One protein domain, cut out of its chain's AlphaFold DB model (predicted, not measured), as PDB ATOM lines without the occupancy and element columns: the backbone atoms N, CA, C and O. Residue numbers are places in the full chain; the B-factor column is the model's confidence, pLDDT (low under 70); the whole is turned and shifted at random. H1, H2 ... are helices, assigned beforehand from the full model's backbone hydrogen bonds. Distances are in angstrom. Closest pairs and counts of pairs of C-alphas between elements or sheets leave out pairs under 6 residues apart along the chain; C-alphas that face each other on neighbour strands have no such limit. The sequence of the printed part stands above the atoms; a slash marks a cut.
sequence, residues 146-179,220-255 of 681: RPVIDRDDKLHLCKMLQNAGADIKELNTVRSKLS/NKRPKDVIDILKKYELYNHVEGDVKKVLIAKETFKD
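What this domain is: This is residues 146 to 179 and 220 to 255 of the 681 residues of a protein of Habropoda laboriosa (UniProt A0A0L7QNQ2). A helical hairpin, H1 and H2, makes one layer, and H3 and H4 meet near Pro 223 and Ile 248 as a wide V on one side of it, H3 crossing over H2. The last residues, 249 to 255, lead away as a tail towards one end of the longest axis. The printed part has 70 residues with four named helices, H1, H2, H3, H4 in chain order, and no named strand; the class is all helix. It is compact, with a radius of gyration of the C-alphas of 11.3 A, and elongated in outline, spanning 35 by 22 by 19 A.

How they stand to each other: H1, residues 151 to 163, and H2, residues 168 to 177, form a helical hairpin: they touch, closest at the C-alphas of Leu 161 and Leu 171, 6.6 A apart, at a shallow tilt of 21 degrees, opposite ways. H2 touches H3, residues 223 to 232, at a steep tilt of 48 degrees, with the closest C-alphas, of Val 174 and Val 226, 5.6 A apart. H3 touches H4, residues 241 to 248, closest at the C-alphas of Pro 223 and Ile 248, 5.0 A apart. H2 and H4 only just touch, with 3 pairs of C-alphas within 8 A, the closest those of Lys 177 and Leu 247, 6.3 A. H2, touching three helices, is the hub. H1 and H4 are close but not clearly touching, while H1 and H3 are only just apart, closest 8.1 A. In H1, H2, H3 and H4 every O i to N i+4 pair is within hydrogen-bond range.

Where its parts are: H1 begins at C-alpha 151 (171.579, 169.189, 114.925) and is 18.5 A long. H2 and H3 are each 14.2 A long. H4, 11.4 A, ends at C-alpha 248 (158.339, 167.946, 102.121).

The domain as a whole: The C-alphas farthest apart are those of Asn 163 and Lys 254, 35.2 A. Residues 180 to 219 are not printed; C-alphas 179 and 220 are 13.2 A apart across the cut. The link H1 to H2 is tight and H3 to H4 short. No printed residue has a pLDDT under 70.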
ATOM      1  N   ARG A 146     164.032 170.239 114.635       92.00
ATOM      2  CA  ARG A 146     162.887 169.361 114.946       92.00
ATOM      3  C   ARG A 146     163.390 168.013 115.489       92.00
ATOM      4  O   ARG A 146     164.447 167.591 115.044       92.00
ATOM      5  N   PRO A 147     162.622 167.294 116.332       86.25
ATOM      6  CA  PRO A 147     163.121 166.118 117.061       86.25
ATOM      7  C   PRO A 147     163.681 164.977 116.196       86.25
ATOM      8  O   PRO A 147     164.517 164.219 116.659       86.25
ATOM      9  N   VAL A 148     163.222 164.846 114.946       87.69
ATOM     10  CA  VAL A 148     163.698 163.816 113.998       87.69
ATOM     11  C   VAL A 148     164.933 164.240 113.196       87.69
ATOM     12  O   VAL A 148     165.394 163.486 112.351       87.69
ATOM     13  N   ILE A 149     165.414 165.468 113.381       89.81
ATOM     14  CA  ILE A 149     166.556 166.019 112.655       89.81
ATOM     15  C   ILE A 149     167.725 166.135 113.621       89.81
ATOM     16  O   ILE A 149     167.604 166.799 114.654       89.81
ATOM     17  N   ASP A 150     168.861 165.553 113.243       87.62
ATOM     18  CA  ASP A 150     170.107 165.786 113.953       87.62
ATOM     19  C   ASP A 150     170.526 167.263 113.846       87.62
ATOM     20  O   ASP A 150     170.271 167.961 112.854       87.62
ATOM     21  N   ARG A 151     171.155 167.787 114.897       83.19
ATOM     22  CA  ARG A 151     171.579 169.189 114.925       83.19
ATOM     23  C   ARG A 151     172.586 169.501 113.815       83.19
ATOM     24  O   ARG A 151     172.514 170.600 113.252       83.19
ATOM     25  N   ASP A 152     173.465 168.553 113.496       86.19
ATOM     26  CA  ASP A 152     174.540 168.704 112.524       86.19
ATOM     27  C   ASP A 152     173.968 168.666 111.109       86.19
ATOM     28  O   ASP A 152     174.363 169.475 110.274       86.19
ATOM     29  N   ASP A 153     172.938 167.850 110.866       88.94
ATOM     30  CA  ASP A 153     172.209 167.807 109.593       88.94
ATOM     31  C   ASP A 153     171.574 169.162 109.251       88.94
ATOM     32  O   ASP A 153     171.692 169.678 108.131       88.94
ATOM     33  N   LYS A 154     170.897 169.780 110.229       89.69
ATOM     34  CA  LYS A 154     170.293 171.107 110.049       89.69
ATOM     35  C   LYS A 154     171.362 172.165 109.786       89.69
ATOM     36  O   LYS A 154     171.161 173.017 108.915       89.69
ATOM     37  N   LEU A 155     172.466 172.133 110.534       87.06
ATOM     38  CA  LEU A 155     173.570 173.070 110.355       87.06
ATOM     39  C   LEU A 155     174.231 172.885 108.983       87.06
ATOM     40  O   LEU A 155     174.481 173.870 108.288       87.06
ATOM     41  N   HIS A 156     174.445 171.639 108.565       90.44
ATOM     42  CA  HIS A 156     175.041 171.276 107.286       90.44
ATOM     43  C   HIS A 156     174.212 171.800 106.111       90.44
ATOM     44  O   HIS A 156     174.742 172.531 105.276       90.44
ATOM     45  N   LEU A 157     172.901 171.542 106.083       91.88
ATOM     46  CA  LEU A 157     172.033 172.042 105.010       91.88
ATOM     47  C   LEU A 157     171.984 173.580 104.963       91.88
ATOM     48  O   LEU A 157     171.976 174.170 103.881       91.88
ATOM     49  N   CYS A 158     171.986 174.248 106.122       90.44
ATOM     50  CA  CYS A 158     172.058 175.711 106.160       90.44
ATOM     51  C   CYS A 158     173.378 176.227 105.561       90.44
ATOM     52  O   CYS A 158     173.348 177.178 104.782       90.44
ATOM     53  N   LYS A 159     174.512 175.579 105.865       89.81
ATOM     54  CA  LYS A 159     175.823 175.911 105.282       89.81
ATOM     55  C   LYS A 159     175.862 175.660 103.773       89.81
ATOM     56  O   LYS A 159     176.374 176.496 103.042       89.81
ATOM     57  N   MET A 160     175.281 174.560 103.288       91.19
ATOM     58  CA  MET A 160     175.193 174.284 101.845       91.19
ATOM     59  C   MET A 160     174.430 175.385 101.101       91.19
ATOM     60  O   MET A 160     174.895 175.856 100.070       91.19
ATOM     61  N   LEU A 161     173.288 175.829 101.638       91.69
ATOM     62  CA  LEU A 161     172.512 176.930 101.056       91.69
ATOM     63  C   LEU A 161     173.289 178.249 101.059       91.69
ATOM     64  O   LEU A 161     173.292 178.952 100.054       91.69
ATOM     65  N   GLN A 162     173.967 178.570 102.163       88.38
ATOM     66  CA  GLN A 162     174.818 179.760 102.250       88.38
ATOM     67  C   GLN A 162     175.941 179.726 101.207       88.38
ATOM     68  O   GLN A 162     176.111 180.688 100.465       88.38
ATOM     69  N   ASN A 163     176.646 178.599 101.091       88.75
ATOM     70  CA  ASN A 163     177.730 178.419 100.122       88.75
ATOM     71  C   ASN A 163     177.237 178.458  98.669       88.75
ATOM     72  O   ASN A 163     177.982 178.863  97.782       88.75
ATOM     73  N   ALA A 164     175.987 178.060  98.423       89.88
ATOM     74  CA  ALA A 164     175.354 178.145  97.112       89.88
ATOM     75  C   ALA A 164     174.860 179.565  96.763       89.88
ATOM     76  O   ALA A 164     174.372 179.785  95.656       89.88
ATOM     77  N   GLY A 165     174.970 180.532  97.683       85.75
ATOM     78  CA  GLY A 165     174.513 181.905  97.474       85.75
ATOM     79  C   GLY A 165     173.001 182.082  97.636       85.75
ATOM     80  O   GLY A 165     172.401 182.906  96.944       85.75
ATOM     81  N   ALA A 166     172.361 181.294  98.508       88.81
ATOM     82  CA  ALA A 166     170.972 181.525  98.905       88.81
ATOM     83  C   ALA A 166     170.824 182.879  99.596       88.81
ATOM     84  O   ALA A 166     171.558 183.184 100.540       88.81
ATOM     85  N   ASP A 167     169.844 183.675  99.161       87.12
ATOM     86  CA  ASP A 167     169.560 184.930  99.846       87.12
ATOM     87  C   ASP A 167     168.974 184.672 101.249       87.12
ATOM     88  O   ASP A 167     168.536 183.567 101.596       87.12
ATOM     89  N   ILE A 168     168.953 185.704 102.097       83.81
ATOM     90  CA  ILE A 168     168.509 185.555 103.488       83.81
ATOM     91  C   ILE A 168     167.040 185.117 103.610       83.81
ATOM     92  O   ILE A 168     166.679 184.421 104.563       83.81
ATOM     93  N   LYS A 169     166.175 185.492 102.659       88.31
ATOM     94  CA  LYS A 169     164.756 185.109 102.659       88.31
ATOM     95  C   LYS A 169     164.617 183.631 102.308       88.31
ATOM     96  O   LYS A 169     163.864 182.912 102.974       88.31
ATOM     97  N   GLU A 170     165.367 183.163 101.318       91.94
ATOM     98  CA  GLU A 170     165.420 181.762 100.906       91.94
ATOM     99  C   GLU A 170     165.987 180.881 102.022       91.94
ATOM    100  O   GLU A 170     165.347 179.909 102.442       91.94
ATOM    101  N   LEU A 171     167.123 181.284 102.599       91.44
ATOM    102  CA  LEU A 171     167.738 180.597 103.731       91.44
ATOM    103  C   LEU A 171     166.776 180.509 104.922       91.44
ATOM    104  O   LEU A 171     166.597 179.435 105.497       91.44
ATOM    105  N   ASN A 172     166.107 181.610 105.285       91.31
ATOM    106  CA  ASN A 172     165.148 181.632 106.392       91.31
ATOM    107  C   ASN A 172     163.922 180.756 106.136       91.31
ATOM    108  O   ASN A 172     163.408 180.131 107.068       91.31
ATOM    109  N   THR A 173     163.477 180.664 104.883       92.00
ATOM    110  CA  THR A 173     162.365 179.793 104.495       92.00
ATOM    111  C   THR A 173     162.700 178.336 104.811       92.00
ATOM    112  O   THR A 173     161.946 177.682 105.538       92.00
ATOM    113  N   VAL A 174     163.874 177.855 104.391       93.50
ATOM    114  CA  VAL A 174     164.336 176.489 104.695       93.50
ATOM    115  C   VAL A 174     164.635 176.318 106.191       93.50
ATOM    116  O   VAL A 174     164.142 175.385 106.828       93.50
ATOM    117  N   ARG A 175     165.362 177.261 106.801       91.75
ATOM    118  CA  ARG A 175     165.747 177.226 108.222       91.75
ATOM    119  C   ARG A 175     164.543 177.162 109.159       91.75
ATOM    120  O   ARG A 175     164.581 176.459 110.171       91.75
ATOM    121  N   SER A 176     163.465 177.876 108.830       92.12
ATOM    122  CA  SER A 176     162.226 177.857 109.611       92.12
ATOM    123  C   SER A 176     161.510 176.505 109.536       92.12
ATOM    124  O   SER A 176     160.921 176.070 110.530       92.12
ATOM    125  N   LYS A 177     161.592 175.805 108.396       92.88
ATOM    126  CA  LYS A 177     160.989 174.479 108.203       92.88
ATOM    127  C   LYS A 177     161.628 173.423 109.104       92.88
ATOM    128  O   LYS A 177     160.921 172.618 109.709       92.88
ATOM    129  N   LEU A 178     162.948 173.503 109.253       93.62
ATOM    130  CA  LEU A 178     163.778 172.587 110.040       93.62
ATOM    131  C   LEU A 178     163.771 172.874 111.551       93.62
ATOM    132  O   LEU A 178     164.479 172.208 112.301       93.62
ATOM    133  N   SER A 179     163.034 173.884 112.021       94.50
ATOM    134  CA  SER A 179     163.128 174.358 113.404       94.50
ATOM    135  C   SER A 179     161.794 174.338 114.145       94.50
ATOM    136  O   SER A 179     160.761 174.689 113.568       94.50
ATOM    137  N   ASN A 220     153.294 179.856 107.283       81.12
ATOM    138  CA  ASN A 220     152.605 178.661 106.794       81.12
ATOM    139  C   ASN A 220     153.569 177.559 106.311       81.12
ATOM    140  O   ASN A 220     153.094 176.490 105.926       81.12
ATOM    141  N   LYS A 221     154.889 177.825 106.300       83.62
ATOM    142  CA  LYS A 221     155.984 176.885 105.984       83.62
ATOM    143  C   LYS A 221     155.644 175.917 104.834       83.62
ATOM    144  O   LYS A 221     155.719 174.691 104.993       83.62
ATOM    145  N   ARG A 222     155.205 176.459 103.687       88.19
ATOM    146  CA  ARG A 222     154.731 175.644 102.554       88.19
ATOM    147  C   ARG A 222     155.870 174.773 102.009       88.19
ATOM    148  O   ARG A 222     156.911 175.318 101.652       88.19
ATOM    149  N   PRO A 223     155.659 173.453 101.850       92.56
ATOM    150  CA  PRO A 223     156.670 172.569 101.271       92.56
ATOM    151  C   PRO A 223     157.107 172.984  99.870       92.56
ATOM    152  O   PRO A 223     158.281 172.881  99.547       92.56
ATOM    153  N   LYS A 224     156.174 173.490  99.052       94.25
ATOM    154  CA  LYS A 224     156.473 173.926  97.684       94.25
ATOM    155  C   LYS A 224     157.583 174.983  97.654       94.25
ATOM    156  O   LYS A 224     158.555 174.788  96.945       94.25
ATOM    157  N   ASP A 225     157.472 176.021  98.483       93.25
ATOM    158  CA  ASP A 225     158.447 177.119  98.526       93.25
ATOM    159  C   ASP A 225     159.849 176.598  98.892       93.25
ATOM    160  O   ASP A 225     160.842 176.954  98.269       93.25
ATOM    161  N   VAL A 226     159.921 175.684  99.865       94.06
ATOM    162  CA  VAL A 226     161.168 175.035 100.294       94.06
ATOM    163  C   VAL A 226     161.761 174.161  99.183       94.06
ATOM    164  O   VAL A 226     162.961 174.215  98.931       94.06
ATOM    165  N   ILE A 227     160.933 173.358  98.512       94.88
ATOM    166  CA  ILE A 227     161.363 172.476  97.419       94.88
ATOM    167  C   ILE A 227     161.879 173.299  96.236       94.88
ATOM    168  O   ILE A 227     162.906 172.943  95.662       94.88
ATOM    169  N   ASP A 228     161.192 174.385  95.884       95.75
ATOM    170  CA  ASP A 228     161.571 175.260  94.774       95.75
ATOM    171  C   ASP A 228     162.943 175.911  95.044       95.75
ATOM    172  O   ASP A 228     163.803 175.895  94.163       95.75
ATOM    173  N   ILE A 229     163.208 176.356  96.282       95.31
ATOM    174  CA  ILE A 229     164.530 176.859  96.705       95.31
ATOM    175  C   ILE A 229     165.602 175.767  96.596       95.31
ATOM    176  O   ILE A 229     166.658 175.982  96.008       95.31
ATOM    177  N   LEU A 230     165.347 174.570  97.129       94.81
ATOM    178  CA  LEU A 230     166.332 173.482  97.080       94.81
ATOM    179  C   LEU A 230     166.631 173.033  95.647       94.81
ATOM    180  O   LEU A 230     167.741 172.591  95.371       94.81
ATOM    181  N   LYS A 231     165.661 173.128  94.732       95.94
ATOM    182  CA  LYS A 231     165.870 172.847  93.307       95.94
ATOM    183  C   LYS A 231     166.655 173.954  92.610       95.94
ATOM    184  O   LYS A 231     167.527 173.622  91.817       95.94
ATOM    185  N   LYS A 232     166.385 175.227  92.927       96.06
ATOM    186  CA  LYS A 232     167.132 176.388  92.406       96.06
ATOM    187  C   LYS A 232     168.643 176.236  92.620       96.06
ATOM    188  O   LYS A 232     169.407 176.597  91.739       96.06
ATOM    189  N   TYR A 233     169.045 175.671  93.759       95.06
ATOM    190  CA  TYR A 233     170.448 175.453  94.133       95.06
ATOM    191  C   TYR A 233     170.940 174.007  93.931       95.06
ATOM    192  O   TYR A 233     171.976 173.638  94.469       95.06
ATOM    193  N   GLU A 234     170.186 173.160  93.219       94.56
ATOM    194  CA  GLU A 234     170.534 171.749  92.950       94.56
ATOM    195  C   GLU A 234     170.733 170.866  94.207       94.56
ATOM    196  O   GLU A 234     171.215 169.734  94.146       94.56
ATOM    197  N   LEU A 235     170.271 171.325  95.370       93.62
ATOM    198  CA  LEU A 235     170.406 170.631  96.653       93.62
ATOM    199  C   LEU A 235     169.309 169.590  96.897       93.62
ATOM    200  O   LEU A 235     169.490 168.678  97.697       93.62
ATOM    201  N   TYR A 236     168.165 169.679  96.214       93.12
ATOM    202  CA  TYR A 236     167.004 168.822  96.500       93.12
ATOM    203  C   TYR A 236     167.299 167.311  96.424       93.12
ATOM    204  O   TYR A 236     166.748 166.525  97.201       93.12
ATOM    205  N   ASN A 237     168.160 166.895  95.494       90.94
ATOM    206  CA  ASN A 237     168.547 165.490  95.337       90.94
ATOM    207  C   ASN A 237     169.636 165.059  96.329       90.94
ATOM    208  O   ASN A 237     169.712 163.879  96.635       90.94
ATOM    209  N   HIS A 238     170.404 166.006  96.871       88.56
ATOM    210  CA  HIS A 238     171.458 165.768  97.859       88.56
ATOM    211  C   HIS A 238     170.917 165.626  99.289       88.56
ATOM    212  O   HIS A 238     171.602 165.115 100.167       88.56
ATOM    213  N   VAL A 239     169.683 166.077  99.537       89.12
ATOM    214  CA  VAL A 239     169.024 165.925 100.837       89.12
ATOM    215  C   VAL A 239     168.246 164.611 100.882       89.12
ATOM    216  O   VAL A 239     167.319 164.398 100.090       89.12
ATOM    217  N   GLU A 240     168.573 163.758 101.850       89.44
ATOM    218  CA  GLU A 240     167.947 162.451 102.079       89.44
ATOM    219  C   GLU A 240     167.428 162.305 103.524       89.44
ATOM    220  O   GLU A 240     167.380 163.270 104.291       89.44
ATOM    221  N   GLY A 241     166.952 161.108 103.877       90.50
ATOM    222  CA  GLY A 241     166.586 160.761 105.251       90.50
ATOM    223  C   GLY A 241     165.465 161.610 105.856       90.50
ATOM    224  O   GLY A 241     164.512 162.020 105.181       90.50
ATOM    225  N   ASP A 242     165.558 161.837 107.164       91.81
ATOM    226  CA  ASP A 242     164.531 162.533 107.943       91.81
ATOM    227  C   ASP A 242     164.479 164.035 107.649       91.81
ATOM    228  O   ASP A 242     163.395 164.623 107.640       91.81
ATOM    229  N   VAL A 243     165.610 164.634 107.264       92.38
ATOM    230  CA  VAL A 243     165.673 166.021 106.780       92.38
ATOM    231  C   VAL A 243     164.762 166.198 105.565       92.38
ATOM    232  O   VAL A 243     163.889 167.071 105.568       92.38
ATOM    233  N   LYS A 244     164.889 165.332 104.545       93.62
ATOM    234  CA  LYS A 244     164.041 165.400 103.342       93.62
ATOM    235  C   LYS A 244     162.564 165.239 103.693       93.62
ATOM    236  O   LYS A 244     161.737 166.012 103.208       93.62
ATOM    237  N   LYS A 245     162.233 164.276 104.565       93.00
ATOM    238  CA  LYS A 245     160.851 164.032 105.020       93.00
ATOM    239  C   LYS A 245     160.248 165.271 105.680       93.00
ATOM    240  O   LYS A 245     159.122 165.639 105.353       93.00
ATOM    241  N   VAL A 246     160.989 165.943 106.563       92.81
ATOM    242  CA  VAL A 246     160.527 167.173 107.226       92.81
ATOM    243  C   VAL A 246     160.296 168.303 106.225       92.81
ATOM    244  O   VAL A 246     159.294 169.014 106.324       92.81
ATOM    245  N   LEU A 247     161.194 168.479 105.255       92.81
ATOM    246  CA  LEU A 247     161.105 169.564 104.275       92.81
ATOM    247  C   LEU A 247     159.863 169.438 103.382       92.81
ATOM    248  O   LEU A 247     159.205 170.444 103.103       92.81
ATOM    249  N   ILE A 248     159.503 168.211 102.985       92.44
ATOM    250  CA  ILE A 248     158.339 167.946 102.121       92.44
ATOM    251  C   ILE A 248     157.014 167.809 102.890       92.44
ATOM    252  O   ILE A 248     155.939 167.880 102.287       92.44
ATOM    253  N   ALA A 249     157.058 167.626 104.213       91.12
ATOM    254  CA  ALA A 249     155.866 167.433 105.032       91.12
ATOM    255  C   ALA A 249     155.015 168.710 105.128       91.12
ATOM    256  O   ALA A 249     155.519 169.808 105.373       91.12
ATOM    257  N   LYS A 250     153.691 168.580 104.990       89.75
ATOM    258  CA  LYS A 250     152.758 169.682 105.279       89.75
ATOM    259  C   LYS A 250     152.684 169.920 106.788       89.75
ATOM    260  O   LYS A 250     152.657 168.968 107.559       89.75
ATOM    261  N   GLU A 251     152.618 171.186 107.197       87.19
ATOM    262  CA  GLU A 251     152.359 171.525 108.601       87.19
ATOM    263  C   GLU A 251     150.929 171.125 108.988       87.19
ATOM    264  O   GLU A 251     149.991 171.340 108.218       87.19
ATOM    265  N   THR A 252     150.767 170.566 110.186       84.00
ATOM    266  CA  THR A 252     149.480 170.068 110.708       84.00
ATOM    267  C   THR A 252     148.911 170.930 111.838       84.00
ATOM    268  O   THR A 252     147.842 170.622 112.367       84.00
ATOM    269  N   PHE A 253     149.591 172.023 112.203       83.81
ATOM    270  CA  PHE A 253     149.176 172.905 113.292       83.81
ATOM    271  C   PHE A 253     147.818 173.564 113.020       83.81
ATOM    272  O   PHE A 253     147.549 174.088 111.935       83.81
ATOM    273  N   LYS A 254     146.954 173.572 114.039       85.88
ATOM    274  CA  LYS A 254     145.632 174.206 113.990       85.88
ATOM    275  C   LYS A 254     145.714 175.662 114.456       85.88
ATOM    276  O   LYS A 254     145.063 176.031 115.421       85.88
ATOM    277  N   ASP A 255     146.464 176.501 113.741       89.62
ATOM    278  CA  ASP A 255     146.729 177.889 114.167       89.62
ATOM    279  C   ASP A 255     145.512 178.824 114.046       89.62
ATOM    280  O   ASP A 255     145.460 179.873 114.681       89.62
TER     281      ASP A 255